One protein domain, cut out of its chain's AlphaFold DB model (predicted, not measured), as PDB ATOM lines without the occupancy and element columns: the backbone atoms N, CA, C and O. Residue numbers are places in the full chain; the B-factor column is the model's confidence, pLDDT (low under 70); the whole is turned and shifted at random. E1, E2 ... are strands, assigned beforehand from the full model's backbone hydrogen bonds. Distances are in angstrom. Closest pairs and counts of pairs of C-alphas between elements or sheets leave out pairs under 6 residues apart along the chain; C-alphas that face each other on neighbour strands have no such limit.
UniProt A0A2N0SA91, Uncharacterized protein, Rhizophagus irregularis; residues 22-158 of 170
ATOM      1  N   VAL A  22     198.579 340.578 360.603       82.56
ATOM      2  CA  VAL A  22     199.507 340.333 359.497       82.56
ATOM      3  C   VAL A  22     200.172 338.989 359.728       82.56
ATOM      4  O   VAL A  22     200.832 338.788 360.744       82.56
ATOM      5  N   LEU A  23     200.002 338.079 358.777       85.94
ATOM      6  CA  LEU A  23     200.795 336.862 358.684       85.94
ATOM      7  C   LEU A  23     201.864 337.047 357.620       85.94
ATOM      8  O   LEU A  23     201.611 337.679 356.597       85.94
ATOM      9  N   ASN A  24     203.041 336.480 357.840       87.62
ATOM     10  CA  ASN A  24     204.068 336.388 356.817       87.62
ATOM     11  C   ASN A  24     204.416 334.920 356.593       87.62
ATOM     12  O   ASN A  24     204.461 334.128 357.531       87.62
ATOM     13  N   HIS A  25     204.618 334.564 355.332       86.62
ATOM     14  CA  HIS A  25     205.077 333.239 354.961       86.62
ATOM     15  C   HIS A  25     206.186 333.380 353.929       86.62
ATOM     16  O   HIS A  25     205.972 333.931 352.844       86.62
ATOM     17  N   LYS A  26     207.380 332.922 354.304       89.50
ATOM     18  CA  LYS A  26     208.548 332.903 353.430       89.50
ATOM     19  C   LYS A  26     208.422 331.716 352.487       89.50
ATOM     20  O   LYS A  26     208.256 330.586 352.932       89.50
ATOM     21  N   VAL A  27     208.495 331.994 351.197       86.00
ATOM     22  CA  VAL A  27     208.550 330.990 350.144       86.00
ATOM     23  C   VAL A  27     209.963 331.013 349.598       86.00
ATOM     24  O   VAL A  27     210.401 332.009 349.019       86.00
ATOM     25  N   ASP A  28     210.684 329.923 349.820       83.88
ATOM     26  CA  ASP A  28     212.023 329.765 349.273       83.88
ATOM     27  C   ASP A  28     211.956 329.464 347.774       83.88
ATOM     28  O   ASP A  28     210.981 328.897 347.267       83.88
ATOM     29  N   ALA A  29     213.013 329.860 347.059       70.75
ATOM     30  CA  ALA A  29     213.140 329.589 345.637       70.75
ATOM     31  C   ALA A  29     213.112 328.073 345.416       70.75
ATOM     32  O   ALA A  29     214.053 327.355 345.753       70.75
ATOM     33  N   SER A  30     212.009 327.589 344.856       67.50
ATOM     34  CA  SER A  30     211.858 326.196 344.470       67.50
ATOM     35  C   SER A  30     211.901 326.112 342.952       67.50
ATOM     36  O   SER A  30     211.470 327.025 342.247       67.50
ATOM     37  N   ASN A  31     212.360 324.980 342.421       67.00
ATOM     38  CA  ASN A  31     212.252 324.688 340.987       67.00
ATOM     39  C   ASN A  31     210.790 324.478 340.531       67.00
ATOM     40  O   ASN A  31     210.552 324.023 339.418       67.00
ATOM     41  N   ASN A  32     209.812 324.818 341.377       78.75
ATOM     42  CA  ASN A  32     208.395 324.710 341.096       78.75
ATOM     43  C   ASN A  32     207.847 326.062 340.633       78.75
ATOM     44  O   ASN A  32     208.183 327.126 341.153       78.75
ATOM     45  N   GLN A  33     206.946 326.016 339.659       80.06
ATOM     46  CA  GLN A  33     206.243 327.200 339.156       80.06
ATOM     47  C   GLN A  33     205.050 327.592 340.039       80.06
ATOM     48  O   GLN A  33     204.546 328.713 339.938       80.06
ATOM     49  N   ILE A  34     204.585 326.653 340.869       82.38
ATOM     50  CA  ILE A  34     203.412 326.761 341.734       82.38
ATOM     51  C   ILE A  34     203.797 326.278 343.131       82.38
ATOM     52  O   ILE A  34     204.413 325.224 343.279       82.38
ATOM     53  N   PHE A  35     203.388 327.025 344.150       82.12
ATOM     54  CA  PHE A  35     203.546 326.660 345.550       82.12
ATOM     55  C   PHE A  35     202.223 326.862 346.281       82.12
ATOM     56  O   PHE A  35     201.614 327.935 346.213       82.12
ATOM     57  N   ASN A  36     201.774 325.810 346.957       82.62
ATOM     58  CA  ASN A  36     200.560 325.816 347.756       82.62
ATOM     59  C   ASN A  36     200.950 325.887 349.228       82.62
ATOM     60  O   ASN A  36     201.802 325.122 349.671       82.62
ATOM     61  N   MET A  37     200.317 326.788 349.964       78.81
ATOM     62  CA  MET A  37     200.554 326.990 351.387       78.81
ATOM     63  C   MET A  37     199.258 326.846 352.166       78.81
ATOM     64  O   MET A  37     198.216 327.354 351.745       78.81
ATOM     65  N   ASP A  38     199.358 326.205 353.320       76.44
ATOM     66  CA  ASP A  38     198.274 326.108 354.283       76.44
ATOM     67  C   ASP A  38     198.366 327.339 355.191       76.44
ATOM     68  O   ASP A  38     199.421 327.618 355.764       76.44
ATOM     69  N   LEU A  39     197.296 328.134 355.257       68.88
ATOM     70  CA  LEU A  39     197.303 329.399 355.993       68.88
ATOM     71  C   LEU A  39     196.628 329.259 357.355       68.88
ATOM     72  O   LEU A  39     197.306 329.379 358.370       68.88
ATOM     73  N   LEU A  40     195.298 329.093 357.379       70.56
ATOM     74  CA  LEU A  40     194.474 329.305 358.578       70.56
ATOM     75  C   LEU A  40     193.055 328.709 358.469       70.56
ATOM     76  O   LEU A  40     192.618 328.262 357.404       70.56
ATOM     77  N   ASP A  41     192.318 328.816 359.579       70.75
ATOM     78  CA  ASP A  41     190.878 328.577 359.687       70.75
ATOM     79  C   ASP A  41     190.046 329.484 358.760       70.75
ATOM     80  O   ASP A  41     190.330 330.663 358.524       70.75
ATOM     81  N   PHE A  42     188.960 328.933 358.239       65.56
ATOM     82  CA  PHE A  42     187.995 329.627 357.397       65.56
ATOM     83  C   PHE A  42     187.133 330.596 358.223       65.56
ATOM     84  O   PHE A  42     186.773 330.316 359.362       65.56
ATOM     85  N   GLY A  43     186.774 331.745 357.643       65.50
ATOM     86  CA  GLY A  43     185.906 332.742 358.292       65.50
ATOM     87  C   GLY A  43     186.351 334.197 358.092       65.50
ATOM     88  O   GLY A  43     185.512 335.037 357.762       65.50
ATOM     89  N   PRO A  44     187.648 334.525 358.237       69.75
ATOM     90  CA  PRO A  44     188.179 335.850 357.920       69.75
ATOM     91  C   PRO A  44     188.240 336.142 356.413       69.75
ATOM     92  O   PRO A  44     188.249 335.239 355.578       69.75
ATOM     93  N   SER A  45     188.338 337.427 356.058       76.31
ATOM     94  CA  SER A  45     188.737 337.851 354.709       76.31
ATOM     95  C   SER A  45     190.255 338.014 354.637       76.31
ATOM     96  O   SER A  45     190.866 338.552 355.557       76.31
ATOM     97  N   TYR A  46     190.855 337.570 353.533       80.31
ATOM     98  CA  TYR A  46     192.305 337.488 353.362       80.31
ATOM     99  C   TYR A  46     192.785 338.354 352.198       80.31
ATOM    100  O   TYR A  46     192.167 338.385 351.130       80.31
ATOM    101  N   ILE A  47     193.906 339.047 352.389       81.25
ATOM    102  CA  ILE A  47     194.569 339.833 351.341       81.25
ATOM    103  C   ILE A  47     196.041 339.447 351.315       81.25
ATOM    104  O   ILE A  47     196.767 339.764 352.248       81.25
ATOM    105  N   GLY A  48     196.474 338.778 350.248       84.12
ATOM    106  CA  GLY A  48     197.876 338.438 350.034       84.12
ATOM    107  C   GLY A  48     198.612 339.553 349.294       84.12
ATOM    108  O   GLY A  48     198.110 340.110 348.318       84.12
ATOM    109  N   ILE A  49     199.815 339.872 349.754       87.44
ATOM    110  CA  ILE A  49     200.737 340.807 349.112       87.44
ATOM    111  C   ILE A  49     202.090 340.095 348.998       87.44
ATOM    112  O   ILE A  49     202.816 340.003 349.991       87.44
ATOM    113  N   PRO A  50     202.427 339.532 347.824       89.50
ATOM    114  CA  PRO A  50     203.735 338.935 347.606       89.50
ATOM    115  C   PRO A  50     204.799 340.030 347.462       89.50
ATOM    116  O   PRO A  50     204.643 340.965 346.678       89.50
ATOM    117  N   VAL A  51     205.895 339.889 348.202       89.88
ATOM    118  CA  VAL A  51     207.049 340.793 348.211       89.88
ATOM    119  C   VAL A  51     208.294 339.980 347.872       89.88
ATOM    120  O   VAL A  51     208.652 339.053 348.597       89.88
ATOM    121  N   LEU A  52     208.941 340.304 346.751       89.44
ATOM    122  CA  LEU A  52     210.176 339.643 346.321       89.44
ATOM    123  C   LEU A  52     211.310 339.919 347.316       89.44
ATOM    124  O   LEU A  52     211.452 341.050 347.778       89.44
ATOM    125  N   SER A  53     212.149 338.914 347.597       85.12
ATOM    126  CA  SER A  53     213.318 339.105 348.473       85.12
ATOM    127  C   SER A  53     214.386 340.001 347.835       85.12
ATOM    128  O   SER A  53     215.137 340.673 348.542       85.12
ATOM    129  N   LYS A  54     214.444 340.032 346.496       83.56
ATOM    130  CA  LYS A  54     215.380 340.841 345.704       83.56
ATOM    131  C   LYS A  54     214.697 341.460 344.486       83.56
ATOM    132  O   LYS A  54     213.937 340.799 343.769       83.56
ATOM    133  N   SER A  55     215.002 342.731 344.233       72.44
ATOM    134  CA  SER A  55     214.611 343.435 343.012       72.44
ATOM    135  C   SER A  55     215.782 343.414 342.032       72.44
ATOM    136  O   SER A  55     216.733 344.173 342.187       72.44
ATOM    137  N   ASP A  56     215.710 342.533 341.035       73.19
ATOM    138  CA  ASP A  56     216.711 342.425 339.973       73.19
ATOM    139  C   ASP A  56     216.076 342.774 338.624       73.19
ATOM    140  O   ASP A  56     214.897 342.503 338.395       73.19
ATOM    141  N   SER A  57     216.864 343.280 337.670       72.25
ATOM    142  CA  SER A  57     216.380 343.602 336.315       72.25
ATOM    143  C   SER A  57     215.776 342.399 335.575       72.25
ATOM    144  O   SER A  57     214.904 342.556 334.718       72.25
ATOM    145  N   LYS A  58     216.192 341.178 335.942       69.56
ATOM    146  CA  LYS A  58     215.617 339.909 335.462       69.56
ATOM    147  C   LYS A  58     214.169 339.699 335.929       69.56
ATOM    148  O   LYS A  58     213.407 339.022 335.242       69.56
ATOM    149  N   ASN A  59     213.776 340.328 337.037       70.06
ATOM    150  CA  ASN A  59     212.441 340.244 337.625       70.06
ATOM    151  C   ASN A  59     211.497 341.344 337.111       70.06
ATOM    152  O   ASN A  59     210.323 341.342 337.468       70.06
ATOM    153  N   ASN A  60     211.948 342.248 336.230       77.44
ATOM    154  CA  ASN A  60     211.130 343.369 335.733       77.44
ATOM    155  C   ASN A  60     209.843 342.932 335.013       77.44
ATOM    156  O   ASN A  60     208.889 343.699 334.926       77.44
ATOM    157  N   SER A  61     209.810 341.712 334.475       86.88
ATOM    158  CA  SER A  61     208.621 341.132 333.843       86.88
ATOM    159  C   SER A  61     207.965 340.024 334.664       86.88
ATOM    160  O   SER A  61     207.064 339.355 334.154       86.88
ATOM    161  N   LEU A  62     208.442 339.780 335.886       89.56
ATOM    162  CA  LEU A  62     207.952 338.720 336.752       89.56
ATOM    163  C   LEU A  62     206.718 339.192 337.517       89.56
ATOM    164  O   LEU A  62     206.721 340.243 338.152       89.56
ATOM    165  N   VAL A  63     205.671 338.378 337.486       88.62
ATOM    166  CA  VAL A  63     204.472 338.559 338.301       88.62
ATOM    167  C   VAL A  63     204.343 337.366 339.226       88.62
ATOM    168  O   VAL A  63     204.310 336.228 338.760       88.62
ATOM    169  N   ILE A  64     204.221 337.638 340.525       89.94
ATOM    170  CA  ILE A  64     203.806 336.639 341.509       89.94
ATOM    171  C   ILE A  64     202.292 336.726 341.648       89.94
ATOM    172  O   ILE A  64     201.748 337.656 342.245       89.94
ATOM    173  N   GLY A  65     201.609 335.773 341.027       88.50
ATOM    174  CA  GLY A  65     200.176 335.601 341.169       88.50
ATOM    175  C   GLY A  65     199.858 334.771 342.402       88.50
ATOM    176  O   GLY A  65     200.636 333.910 342.811       88.50
ATOM    177  N   HIS A  66     198.704 335.035 343.006       87.88
ATOM    178  CA  HIS A  66     198.192 334.201 344.080       87.88
ATOM    179  C   HIS A  66     196.666 334.232 344.134       87.88
ATOM    180  O   HIS A  66     196.031 335.215 343.739       87.88
ATOM    181  N   HIS A  67     196.079 333.173 344.680       85.19
ATOM    182  CA  HIS A  67     194.677 333.137 345.078       85.19
ATOM    183  C   HIS A  67     194.480 332.229 346.284       85.19
ATOM    184  O   HIS A  67     195.195 331.247 346.463       85.19
ATOM    185  N   PHE A  68     193.479 332.549 347.097       85.56
ATOM    186  CA  PHE A  68     193.081 331.700 348.212       85.56
ATOM    187  C   PHE A  68     192.152 330.588 347.720       85.56
ATOM    188  O   PHE A  68     191.396 330.775 346.762       85.56
ATOM    189  N   TYR A  69     192.195 329.429 348.363       82.62
ATOM    190  CA  TYR A  69     191.320 328.304 348.063       82.62
ATOM    191  C   TYR A  69     190.897 327.593 349.345       82.62
ATOM    192  O   TYR A  69     191.611 327.602 350.342       82.62
ATOM    193  N   GLU A  70     189.721 326.979 349.309       82.31
ATOM    194  CA  GLU A  70     189.239 326.094 350.371       82.31
ATOM    195  C   GLU A  70     189.872 324.705 350.187       82.31
ATOM    196  O   GLU A  70     189.765 324.124 349.102       82.31
ATOM    197  N   GLN A  71     190.588 324.217 351.204       74.25
ATOM    198  CA  GLN A  71     191.369 322.973 351.143       74.25
ATOM    199  C   GLN A  71     190.591 321.762 351.673       74.25
ATOM    200  O   GLN A  71     190.447 320.772 350.963       74.25
ATOM    201  N   GLU A  72     190.097 321.877 352.905       71.19
ATOM    202  CA  GLU A  72     189.262 320.931 353.659       71.19
ATOM    203  C   GLU A  72     188.139 321.739 354.333       71.19
ATOM    204  O   GLU A  72     188.186 322.975 354.296       71.19
ATOM    205  N   GLU A  73     187.144 321.084 354.947       69.44
ATOM    206  CA  GLU A  73     186.083 321.788 355.682       69.44
ATOM    207  C   GLU A  73     186.687 322.812 356.649       69.44
ATOM    208  O   GLU A  73     187.381 322.479 357.608       69.44
ATOM    209  N   ASN A  74     186.420 324.084 356.363       70.56
ATOM    210  CA  ASN A  74     186.855 325.235 357.139       70.56
ATOM    211  C   ASN A  74     188.373 325.498 357.210       70.56
ATOM    212  O   ASN A  74     188.817 326.158 358.147       70.56
ATOM    213  N   LYS A  75     189.163 325.108 356.198       80.12
ATOM    214  CA  LYS A  75     190.563 325.563 356.055       80.12
ATOM    215  C   LYS A  75     190.813 326.310 354.751       80.12
ATOM    216  O   LYS A  75     190.328 325.913 353.688       80.12
ATOM    217  N   ILE A  76     191.613 327.372 354.830       81.94
ATOM    218  CA  ILE A  76     192.051 328.154 353.673       81.94
ATOM    219  C   ILE A  76     193.536 327.928 353.413       81.94
ATOM    220  O   ILE A  76     194.378 328.106 354.293       81.94
ATOM    221  N   GLY A  77     193.840 327.596 352.162       85.50
ATOM    222  CA  GLY A  77     195.180 327.651 351.603       85.50
ATOM    223  C   GLY A  77     195.332 328.810 350.623       85.50
ATOM    224  O   GLY A  77     194.355 329.442 350.210       85.50
ATOM    225  N   ALA A  78     196.566 329.087 350.220       85.50
ATOM    226  CA  ALA A  78     196.862 329.946 349.084       85.50
ATOM    227  C   ALA A  78     197.671 329.183 348.045       85.50
ATOM    228  O   ALA A  78     198.630 328.484 348.357       85.50
ATOM    229  N   CYS A  79     197.279 329.338 346.790       86.81
ATOM    230  CA  CYS A  79     198.065 328.921 345.649       86.81
ATOM    231  C   CYS A  79     198.823 330.149 345.164       86.81
ATOM    232  O   CYS A  79     198.224 331.192 344.901       86.81
ATOM    233  N   THR A  80     200.137 330.029 345.069       88.62
ATOM    234  CA  THR A  80     201.029 331.056 344.544       88.62
ATOM    235  C   THR A  80     201.713 330.519 343.301       88.62
ATOM    236  O   THR A  80     201.994 329.326 343.208       88.62
ATOM    237  N   PHE A  81     201.948 331.379 342.322       89.12
ATOM    238  CA  PHE A  81     202.586 330.992 341.074       89.12
ATOM    239  C   PHE A  81     203.339 332.170 340.469       89.12
ATOM    240  O   PHE A  81     203.044 333.331 340.762       89.12
ATOM    241  N   SER A  82     204.306 331.877 339.606       89.81
ATOM    242  CA  SER A  82     205.107 332.909 338.956       89.81
ATOM    243  C   SER A  82     204.910 332.898 337.440       89.81
ATOM    244  O   SER A  82     204.865 331.844 336.804       89.81
ATOM    245  N   TYR A  83     204.751 334.082 336.853       88.12
ATOM    246  CA  TYR A  83     204.488 334.245 335.427       88.12
ATOM    247  C   TYR A  83     205.353 335.360 334.846       88.12
ATOM    248  O   TYR A  83     205.393 336.472 335.373       88.12
ATOM    249  N   CYS A  84     206.022 335.084 333.729       88.06
ATOM    250  CA  CYS A  84     206.787 336.084 332.998       88.06
ATOM    251  C   CYS A  84     205.891 336.765 331.957       88.06
ATOM    252  O   CYS A  84     205.558 336.169 330.935       88.06
ATOM    253  N   LEU A  85     205.535 338.037 332.167       85.75
ATOM    254  CA  LEU A  85     204.696 338.805 331.236       85.75
ATOM    255  C   LEU A  85     205.346 338.989 329.861       85.75
ATOM    256  O   LEU A  85     204.654 338.957 328.843       85.75
ATOM    257  N   LYS A  86     206.673 339.162 329.830       88.25
ATOM    258  CA  LYS A  86     207.444 339.367 328.597       88.25
ATOM    259  C   LYS A  86     207.388 338.130 327.706       88.25
ATOM    260  O   LYS A  86     207.073 338.231 326.525       88.25
ATOM    261  N   ASN A  87     207.653 336.968 328.298       86.94
ATOM    262  CA  ASN A  87     207.756 335.701 327.579       86.94
ATOM    263  C   ASN A  87     206.449 334.890 327.602       86.94
ATOM    264  O   ASN A  87     206.398 333.801 327.039       86.94
ATOM    265  N   ARG A  88     205.415 335.398 328.281       85.75
ATOM    266  CA  ARG A  88     204.059 334.844 328.377       85.75
ATOM    267  C   ARG A  88     203.975 333.376 328.828       85.75
ATOM    268  O   ARG A  88     203.077 332.661 328.386       85.75
ATOM    269  N   HIS A  89     204.846 332.941 329.734       85.25
ATOM    270  CA  HIS A  89     204.839 331.580 330.287       85.25
ATOM    271  C   HIS A  89     205.150 331.569 331.788       85.25
ATOM    272  O   HIS A  89     205.604 332.571 332.353       85.25
ATOM    273  N   TYR A  90     204.894 330.426 332.422       86.06
ATOM    274  CA  TYR A  90     205.243 330.181 333.817       86.06
ATOM    275  C   TYR A  90     206.740 330.010 333.988       86.06
ATOM    276  O   TYR A  90     207.384 329.318 333.209       86.06
ATOM    277  N   VAL A  91     207.284 330.616 335.032       87.50
ATOM    278  CA  VAL A  91     208.692 330.457 335.395       87.50
ATOM    279  C   VAL A  91     208.787 329.935 336.821       87.50
ATOM    280  O   VAL A  91     207.783 329.867 337.537       87.50
ATOM    281  N   ASN A  92     209.976 329.511 337.231       89.88
ATOM    282  CA  ASN A  92     210.185 329.029 338.592       89.88
ATOM    283  C   ASN A  92     209.922 330.155 339.591       89.88
ATOM    284  O   ASN A  92     210.246 331.318 339.329       89.88
ATOM    285  N   LEU A  93     209.319 329.807 340.726       88.88
ATOM    286  CA  LEU A  93     209.078 330.763 341.794       88.88
ATOM    287  C   LEU A  93     210.420 331.275 342.334       88.88
ATOM    288  O   LEU A  93     211.284 330.471 342.692       88.88
ATOM    289  N   PRO A  94     210.615 332.603 342.408       90.25
ATOM    290  CA  PRO A  94     211.757 333.157 343.116       90.25
ATOM    291  C   PRO A  94     211.562 332.961 344.622       90.25
ATOM    292  O   PRO A  94     210.521 332.498 345.083       90.25
ATOM    293  N   GLU A  95     212.537 333.404 345.402       91.25
ATOM    294  CA  GLU A  95     212.317 333.625 346.824       91.25
ATOM    295  C   GLU A  95     211.453 334.884 347.025       91.25
ATOM    296  O   GLU A  95     211.728 335.961 346.483       91.25
ATOM    297  N   PHE A  96     210.383 334.754 347.805       91.00
ATOM    298  CA  PHE A  96     209.503 335.864 348.156       91.00
ATOM    299  C   PHE A  96     208.840 335.615 349.506       91.00
ATOM    300  O   PHE A  96     208.821 334.506 350.026       91.00
ATOM    301  N   THR A  97     208.278 336.662 350.093       91.81
ATOM    302  CA  THR A  97     207.421 336.551 351.274       91.81
ATOM    303  C   THR A  97     206.025 336.993 350.896       91.81
ATOM    304  O   THR A  97     205.856 338.062 350.311       91.81
ATOM    305  N   ILE A  98     205.011 336.197 351.219       89.62
ATOM    306  CA  ILE A  98     203.627 336.660 351.134       89.62
ATOM    307  C   ILE A  98     203.202 337.212 352.488       89.62
ATOM    308  O   ILE A  98     203.178 336.503 353.495       89.62
ATOM    309  N   TYR A  99     202.866 338.497 352.504       88.50
ATOM    310  CA  TYR A  99     202.217 339.133 353.639       88.50
ATOM    311  C   TYR A  99     200.713 338.992 353.459       88.50
ATOM    312  O   TYR A  99     200.152 339.494 352.487       88.50
ATOM    313  N   THR A 100     200.061 338.287 354.374       85.69
ATOM    314  CA  THR A 100     198.613 338.097 354.356       85.69
ATOM    315  C   THR A 100     197.975 338.953 355.437       85.69
ATOM    316  O   THR A 100     198.197 338.730 356.627       85.69
ATOM    317  N   LEU A 101     197.164 339.923 355.025       84.19
ATOM    318  CA  LEU A 101     196.296 340.669 355.929       84.19
ATOM    319  C   LEU A 101     195.050 339.832 356.205       84.19
ATOM    320  O   LEU A 101     194.347 339.426 355.276       84.19
ATOM    321  N   VAL A 102     194.778 339.596 357.483       81.81
ATOM    322  CA  VAL A 102     193.596 338.895 357.973       81.81
ATOM    323  C   VAL A 102     192.634 339.933 358.533       81.81
ATOM    324  O   VAL A 102     192.923 340.606 359.525       81.81
ATOM    325  N   VAL A 103     191.484 340.054 357.877       77.00
ATOM    326  CA  VAL A 103     190.378 340.924 358.267       77.00
ATOM    327  C   VAL A 103     189.338 340.042 358.969       77.00
ATOM    328  O   VAL A 103     188.708 339.213 358.300       77.00
ATOM    329  N   PRO A 104     189.163 340.152 360.297       71.88
ATOM    330  CA  PRO A 104     188.179 339.354 361.017       71.88
ATOM    331  C   PRO A 104     186.755 339.658 360.541       71.88
ATOM    332  O   PRO A 104     186.456 340.741 360.033       71.88
ATOM    333  N   HIS A 105     185.867 338.685 360.724       67.69
ATOM    334  CA  HIS A 105     184.458 338.842 360.395       67.69
ATOM    335  C   HIS A 105     183.815 339.907 361.301       67.69
ATOM    336  O   HIS A 105     183.915 339.832 362.525       67.69
ATOM    337  N   ASP A 106     183.131 340.888 360.709       65.06
ATOM    338  CA  ASP A 106     182.302 341.843 361.455       65.06
ATOM    339  C   ASP A 106     180.886 341.263 361.595       65.06
ATOM    340  O   ASP A 106     180.319 340.750 360.629       65.06
ATOM    341  N   LYS A 107     180.279 341.380 362.782       61.31
ATOM    342  CA  LYS A 107     178.863 341.041 363.016       61.31
ATOM    343  C   LYS A 107     177.934 341.773 362.038       61.31
ATOM    344  O   LYS A 107     176.889 341.248 361.669       61.31
ATOM    345  N   ASN A 108     178.345 342.944 361.551       62.00
ATOM    346  CA  ASN A 108     177.590 343.745 360.585       62.00
ATOM    347  C   ASN A 108     177.809 343.345 359.115       62.00
ATOM    348  O   ASN A 108     177.354 344.066 358.232       62.00
ATOM    349  N   HIS A 109     178.520 342.243 358.830       61.44
ATOM    350  CA  HIS A 109     178.724 341.718 357.470       61.44
ATOM    351  C   HIS A 109     179.358 342.733 356.493       61.44
ATOM    352  O   HIS A 109     179.206 342.630 355.276       61.44
ATOM    353  N   LYS A 110     180.100 343.725 357.013       62.81
ATOM    354  CA  LYS A 110     180.785 344.752 356.203       62.81
ATOM    355  C   LYS A 110     181.923 344.180 355.351       62.81
ATOM    356  O   LYS A 110     182.368 344.838 354.409       62.81
ATOM    357  N   TYR A 111     182.385 342.977 355.679       65.19
ATOM    358  CA  TYR A 111     183.499 342.273 355.049       65.19
ATOM    359  C   TYR A 111     183.127 340.798 354.908       65.19
ATOM    360  O   TYR A 111     182.434 340.262 355.772       65.19
ATOM    361  N   GLY A 112     183.597 340.135 353.853       64.69
ATOM    362  CA  GLY A 112     183.351 338.706 353.700       64.69
ATOM    363  C   GLY A 112     184.137 338.038 352.581       64.69
ATOM    364  O   GLY A 112     184.804 338.676 351.759       64.69
ATOM    365  N   THR A 113     184.035 336.714 352.562       68.44
ATOM    366  CA  THR A 113     184.599 335.859 351.524       68.44
ATOM    367  C   THR A 113     183.531 335.543 350.485       68.44
ATOM    368  O   THR A 113     182.363 335.324 350.803       68.44
ATOM    369  N   LEU A 114     183.922 335.520 349.214       71.38
ATOM    370  CA  LEU A 114     183.041 335.117 348.132       71.38
ATOM    371  C   LEU A 114     183.691 333.996 347.322       71.38
ATOM    372  O   LEU A 114     184.834 334.155 346.871       71.38
ATOM    373  N   PRO A 115     182.976 332.879 347.093       71.00
ATOM    374  CA  PRO A 115     183.493 331.822 346.254       71.00
ATOM    375  C   PRO A 115     183.649 332.335 344.825       71.00
ATOM    376  O   PRO A 115     182.774 332.999 344.261       71.00
ATOM    377  N   LEU A 116     184.772 331.976 344.229       68.00
ATOM    378  CA  LEU A 116     185.166 332.330 342.886       68.00
ATOM    379  C   LEU A 116     184.274 331.570 341.885       68.00
ATOM    380  O   LEU A 116     184.605 330.475 341.438       68.00
ATOM    381  N   LYS A 117     183.099 332.123 341.566       63.62
ATOM    382  CA  LYS A 117     182.174 331.591 340.548       63.62
ATOM    383  C   LYS A 117     182.374 332.309 339.208       63.62
ATOM    384  O   LYS A 117     182.823 333.449 339.155       63.62
ATOM    385  N   ARG A 118     182.012 331.648 338.101       51.41
ATOM    386  CA  ARG A 118     182.232 332.115 336.711       51.41
ATOM    387  C   ARG A 118     181.572 333.472 336.380       51.41
ATOM    388  O   ARG A 118     181.978 334.120 335.418       51.41
ATOM    389  N   SER A 119     180.601 333.910 337.185       52.81
ATOM    390  CA  SER A 119     179.998 335.246 337.160       52.81
ATOM    391  C   SER A 119     179.703 335.702 338.590       52.81
ATOM    392  O   SER A 119     178.798 335.178 339.238       52.81
ATOM    393  N   ILE A 120     180.461 336.668 339.095       54.12
ATOM    394  CA  ILE A 120     180.327 337.156 340.480       54.12
ATOM    395  C   ILE A 120     179.329 338.324 340.617       54.12
ATOM    396  O   ILE A 120     179.111 338.831 341.709       54.12
ATOM    397  N   TRP A 121     178.635 338.733 339.552       51.12
ATOM    398  CA  TRP A 121     177.759 339.905 339.642       51.12
ATOM    399  C   TRP A 121     176.492 339.776 338.796       51.12
ATOM    400  O   TRP A 121     176.521 339.994 337.587       51.12
ATOM    401  N   ASN A 122     175.373 339.453 339.448       44.25
ATOM    402  CA  ASN A 122     174.033 339.765 338.954       44.25
ATOM    403  C   ASN A 122     173.480 340.877 339.852       44.25
ATOM    404  O   ASN A 122     173.377 340.691 341.060       44.25
ATOM    405  N   LYS A 123     173.087 342.019 339.271       43.69
ATOM    406  CA  LYS A 123     172.549 343.210 339.972       43.69
ATOM    407  C   LYS A 123     171.271 342.955 340.813       43.69
ATOM    408  O   LYS A 123     170.709 343.895 341.363       43.69
ATOM    409  N   SER A 124     170.803 341.708 340.904       41.97
ATOM    410  CA  SER A 124     169.483 341.313 341.405       41.97
ATOM    411  C   SER A 124     169.428 340.915 342.887       41.97
ATOM    412  O   SER A 124     168.331 340.718 343.396       41.97
ATOM    413  N   THR A 125     170.548 340.796 343.607       41.31
ATOM    414  CA  THR A 125     170.530 340.400 345.031       41.31
ATOM    415  C   THR A 125     171.217 341.449 345.901       41.31
ATOM    416  O   THR A 125     172.345 341.270 346.355       41.31
ATOM    417  N   LYS A 126     170.525 342.573 346.124       51.31
ATOM    418  CA  LYS A 126     170.819 343.508 347.224       51.31
ATOM    419  C   LYS A 126     170.430 342.802 348.534       51.31
ATOM    420  O   LYS A 126     169.239 342.604 348.755       51.31
ATOM    421  N   PRO A 127     171.408 342.319 349.326       48.38
ATOM    422  CA  PRO A 127     171.790 343.092 350.514       48.38
ATOM    423  C   PRO A 127     173.303 343.113 350.815       48.38
ATOM    424  O   PRO A 127     173.718 343.738 351.785       48.38
ATOM    425  N   PHE A 128     174.149 342.465 350.009       52.00
ATOM    426  CA  PHE A 128     175.582 342.366 350.299       52.00
ATOM    427  C   PHE A 128     176.346 343.509 349.610       52.00
ATOM    428  O   PHE A 128     176.680 343.420 348.431       52.00
ATOM    429  N   GLN A 129     176.603 344.599 350.343       56.22
ATOM    430  CA  GLN A 129     177.522 345.681 349.945       56.22
ATOM    431  C   GLN A 129     178.779 345.658 350.829       56.22
ATOM    432  O   GLN A 129     178.999 346.572 351.626       56.22
ATOM    433  N   PRO A 130     179.588 344.591 350.758       57.31
ATOM    434  CA  PRO A 130     180.812 344.520 351.534       57.31
ATOM    435  C   PRO A 130     181.774 345.610 351.049       57.31
ATOM    436  O   PRO A 130     181.964 345.797 349.844       57.31
ATOM    437  N   LYS A 131     182.422 346.311 351.983       61.47
ATOM    438  CA  LYS A 131     183.482 347.277 351.650       61.47
ATOM    439  C   LYS A 131     184.653 346.562 350.950       61.47
ATOM    440  O   LYS A 131     185.237 347.107 350.016       61.47
ATOM    441  N   TYR A 132     184.920 345.307 351.342       65.38
ATOM    442  CA  TYR A 132     185.967 344.445 350.781       65.38
ATOM    443  C   TYR A 132     185.485 342.998 350.608       65.38
ATOM    444  O   TYR A 132     184.830 342.450 351.496       65.38
ATOM    445  N   ILE A 133     185.863 342.366 349.490       66.75
ATOM    446  CA  ILE A 133     185.599 340.945 349.221       66.75
ATOM    447  C   ILE A 133     186.921 340.207 349.019       66.75
ATOM    448  O   ILE A 133     187.685 340.514 348.096       66.75
ATOM    449  N   SER A 134     187.159 339.195 349.853       72.88
ATOM    450  CA  SER A 134     188.184 338.187 349.581       72.88
ATOM    451  C   SER A 134     187.619 337.134 348.632       72.88
ATOM    452  O   SER A 134     186.543 336.585 348.866       72.88
ATOM    453  N   LEU A 135     188.336 336.851 347.548       77.19
ATOM    454  CA  LEU A 135     187.954 335.819 346.588       77.19
ATOM    455  C   LEU A 135     188.679 334.521 346.920       77.19
ATOM    456  O   LEU A 135     189.895 334.541 347.110       77.19
ATOM    457  N   TYR A 136     187.950 333.406 346.916       79.06
ATOM    458  CA  TYR A 136     188.544 332.084 347.113       79.06
ATOM    459  C   TYR A 136     187.968 331.041 346.151       79.06
ATOM    460  O   TYR A 136     186.781 331.077 345.840       79.06
ATOM    461  N   SER A 137     188.772 330.101 345.659       77.44
ATOM    462  CA  SER A 137     188.279 328.993 344.827       77.44
ATOM    463  C   SER A 137     187.797 327.814 345.685       77.44
ATOM    464  O   SER A 137     188.402 327.475 346.701       77.44
ATOM    465  N   LYS A 138     186.713 327.151 345.257       73.81
ATOM    466  CA  LYS A 138     186.312 325.835 345.783       73.81
ATOM    467  C   LYS A 138     186.934 324.758 344.889       73.81
ATOM    468  O   LYS A 138     186.552 324.658 343.725       73.81
ATOM    469  N   GLY A 139     187.923 324.017 345.391       61.06
ATOM    470  CA  GLY A 139     188.510 322.860 344.693       61.06
ATOM    471  C   GLY A 139     189.470 323.157 343.529       61.06
ATOM    472  O   GLY A 139     189.728 322.272 342.722       61.06
ATOM    473  N   GLY A 140     190.009 324.377 343.411       64.19
ATOM    474  CA  GLY A 140     190.910 324.754 342.312       64.19
ATOM    475  C   GLY A 140     192.273 325.261 342.787       64.19
ATOM    476  O   GLY A 140     192.360 326.390 343.273       64.19
ATOM    477  N   ARG A 141     193.331 324.463 342.573       64.69
ATOM    478  CA  ARG A 141     194.743 324.791 342.886       64.69
ATOM    479  C   ARG A 141     195.546 325.301 341.677       64.69
ATOM    480  O   ARG A 141     196.765 325.386 341.732       64.69
ATOM    481  N   GLY A 142     194.870 325.576 340.563       73.12
ATOM    482  CA  GLY A 142     195.511 326.027 339.332       73.12
ATOM    483  C   GLY A 142     195.709 327.545 339.295       73.12
ATOM    484  O   GLY A 142     194.893 328.269 339.864       73.12
ATOM    485  N   PRO A 143     196.737 328.039 338.595       77.12
ATOM    486  CA  PRO A 143     197.002 329.465 338.442       77.12
ATOM    487  C   PRO A 143     195.840 330.195 337.753       77.12
ATOM    488  O   PRO A 143     195.375 329.812 336.673       77.12
ATOM    489  N   ILE A 144     195.374 331.278 338.377       79.69
ATOM    490  CA  ILE A 144     194.264 332.092 337.876       79.69
ATOM    491  C   ILE A 144     194.620 333.570 337.813       79.69
ATOM    492  O   ILE A 144     195.283 334.118 338.690       79.69
ATOM    493  N   PHE A 145     194.085 334.241 336.796       78.06
ATOM    494  CA  PHE A 145     194.100 335.694 336.703       78.06
ATOM    495  C   PHE A 145     192.669 336.228 336.756       78.06
ATOM    496  O   PHE A 145     191.894 336.006 335.814       78.06
ATOM    497  N   PRO A 146     192.281 336.934 337.830       73.62
ATOM    498  CA  PRO A 146     191.018 337.647 337.845       73.62
ATOM    499  C   PRO A 146     191.084 338.822 336.859       73.62
ATOM    500  O   PRO A 146     192.040 339.592 336.834       73.62
ATOM    501  N   LYS A 147     190.044 338.967 336.038       74.75
ATOM    502  CA  LYS A 147     189.854 340.077 335.104       74.75
ATOM    503  C   LYS A 147     188.502 340.727 335.366       74.75
ATOM    504  O   LYS A 147     187.462 340.097 335.183       74.75
ATOM    505  N   GLN A 148     188.513 342.001 335.733       67.31
ATOM    506  CA  GLN A 148     187.293 342.788 335.885       67.31
ATOM    507  C   GLN A 148     186.794 343.274 334.512       67.31
ATOM    508  O   GLN A 148     187.577 343.751 333.690       67.31
ATOM    509  N   LYS A 149     185.495 343.114 334.230       68.12
ATOM    510  CA  LYS A 149     184.816 343.639 333.032       68.12
ATOM    511  C   LYS A 149     183.338 343.885 333.341       68.12
ATOM    512  O   LYS A 149     182.664 342.947 333.745       68.12
ATOM    513  N   ASN A 150     182.828 345.088 333.065       65.88
ATOM    514  CA  ASN A 150     181.403 345.454 333.179       65.88
ATOM    515  C   ASN A 150     180.775 345.023 334.520       65.88
ATOM    516  O   ASN A 150     179.838 344.227 334.533       65.88
ATOM    517  N   ASP A 151     181.349 345.479 335.636       64.25
ATOM    518  CA  ASP A 151     180.951 345.123 337.011       64.25
ATOM    519  C   ASP A 151     181.074 343.629 337.365       64.25
ATOM    520  O   ASP A 151     180.718 343.218 338.461       64.25
ATOM    521  N   GLN A 152     181.602 342.792 336.468       64.62
ATOM    522  CA  GLN A 152     181.811 341.368 336.708       64.62
ATOM    523  C   GLN A 152     183.288 341.044 336.870       64.62
ATOM    524  O   GLN A 152     184.169 341.620 336.231       64.62
ATOM    525  N   ILE A 153     183.538 340.022 337.674       68.62
ATOM    526  CA  ILE A 153     184.845 339.407 337.838       68.62
ATOM    527  C   ILE A 153     184.827 338.132 337.006       68.62
ATOM    528  O   ILE A 153     184.084 337.201 337.315       68.62
ATOM    529  N   LYS A 154     185.617 338.099 335.933       71.12
ATOM    530  CA  LYS A 154     185.831 336.899 335.123       71.12
ATOM    531  C   LYS A 154     187.163 336.278 335.499       71.12
ATOM    532  O   LYS A 154     188.161 336.974 335.647       71.12
ATOM    533  N   ILE A 155     187.182 334.962 335.611       73.38
ATOM    534  CA  ILE A 155     188.402 334.209 335.883       73.38
ATOM    535  C   ILE A 155     188.993 333.815 334.539       73.38
ATOM    536  O   ILE A 155     188.311 333.189 333.722       73.38
ATOM    537  N   LYS A 156     190.252 334.173 334.304       75.88
ATOM    538  CA  LYS A 156     191.032 333.590 333.224       75.88
ATOM    539  C   LYS A 156     191.918 332.506 333.823       75.88
ATOM    540  O   LYS A 156     192.847 332.806 334.568       75.88
ATOM    541  N   TYR A 157     191.612 331.264 333.479       75.38
ATOM    542  CA  TYR A 157     192.549 330.166 333.656       75.38
ATOM    543  C   TYR A 157     193.621 330.318 332.586       75.38
ATOM    544  O   TYR A 157     193.313 330.548 331.413       75.38
ATOM    545  N   LEU A 158     194.875 330.282 333.003       69.44
ATOM    546  CA  LEU A 158     195.989 330.217 332.078       69.44
ATOM    547  C   LEU A 158     196.390 328.752 331.964       69.44
ATOM    548  O   LEU A 158     196.756 328.144 332.969       69.44
TER     549      LEU A 158
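AT A GLANCE: This is residues 22 to 158 of the 170 residues of an uncharacterized protein of Rhizophagus irregularis (UniProt A0A2N0SA91). Two twisted sheets form a loose-edged sandwich: the three-stranded sheet E1, E6 and E3 packs over part of a larger, strongly twisted sheet made of E2, E5, E4, E8 and E7, and the hairpin E9 and E10 lies by E4 on the side away from the smaller sheet. The twist turns E8 and E7 across the end of E3 where it begins, and the long link of residues 116 to 131 loops away from there. The printed part has 137 residues with ten named strands, E1 to E10 in chain order, and no named helix, an all-strand class. The larger sheet, in the order E2, E5, E4, E8, E7, is mixed; the smaller, in the order E1, E6, E3, is antiparallel, as is the pair E9 and E10. The whole is compact, with a radius of gyration of the C-alphas of 15.7 A and spans of 46 by 31 by 25 A.

IN THESE COORDINATES: In the larger sheet, E5 is the longest strand by residues, residues 75 to 84, 30.1 A from first to last C-alpha. E4, residues 62 to 70, measures 26.4 A and E2, residues 34 to 41, measures 22.0 A. E8, residues 132 to 138, is 19.3 A long, and E7, residues 111 to 115, is 13.7 A long. The smaller sheet has E1, residues 22 to 27, beginning at C-alpha 22 at (199.507, 340.333, 359.497); E6, residues 96 to 103, 22.2 A long; and E3, residues 45 to 52, 23.1 A long. E9 is residues 144 to 149 and E10 residues 152 to 157, ending at C-alpha 157 at (192.549, 330.166, 333.656).

HOW THE PARTS SIT: In the larger sheet E4 and E5 form an antiparallel hairpin, their directions 160 degrees apart, with N 65 and O 81 2.8 A apart, within hydrogen-bond range. E2, an edge strand, is antiparallel to E5, with N 37 and O 78 at 2.9 A. E8 is staggered: its residues 136 to 138 pair with E4, parallel, with N 137 and O 68 at 2.9 A, and its residues 132 to 136 pair with E7, parallel, with N 114 and O 134 at 2.9 A. E7 is the other edge strand. The smaller sheet makes a sandwich with this one, two sheets face to face: the parts that face each other are 9.5 A centre to centre, and the strands of the one stand at 30 degrees to those of the other. Its inner strand E6 is antiparallel to E1, with N 98 and O 25 at 2.9 A, and to E3, with N 49 and O 99 at 2.8 A. The closest C-alphas of E3 and E4 are those of Pro 50 and Ile 64, 6.5 A apart. The closest C-alphas of E3 and E8 are those of Ser 45 and Ser 134, 5.2 A apart. E9 and E10 form a hairpin, antiparallel, with N 147 and O 154 at 2.8 A. The closest C-alphas of E4 and E9 are those of His 67 and Ile 144, 7.3 A apart, while E10 and E4 are apart.

THE WHOLE: The two C-alphas farthest apart, those of Asp 56 and Ser 124, are 47.3 A apart. The printed part, residues 22 to 158, has no cut. The links E5 to E6 and E7 to E8 are long, with 11 and 16 residues. The C-alphas of residues 116 to 131 lie 11 to 27 A from the mean of all C-alphas. The mean pLDDT of the printed part is 75.1, and 45 residues are under 70, among them residues 105 to 113, 116 to 133 and 148 to 153 of this predicted model.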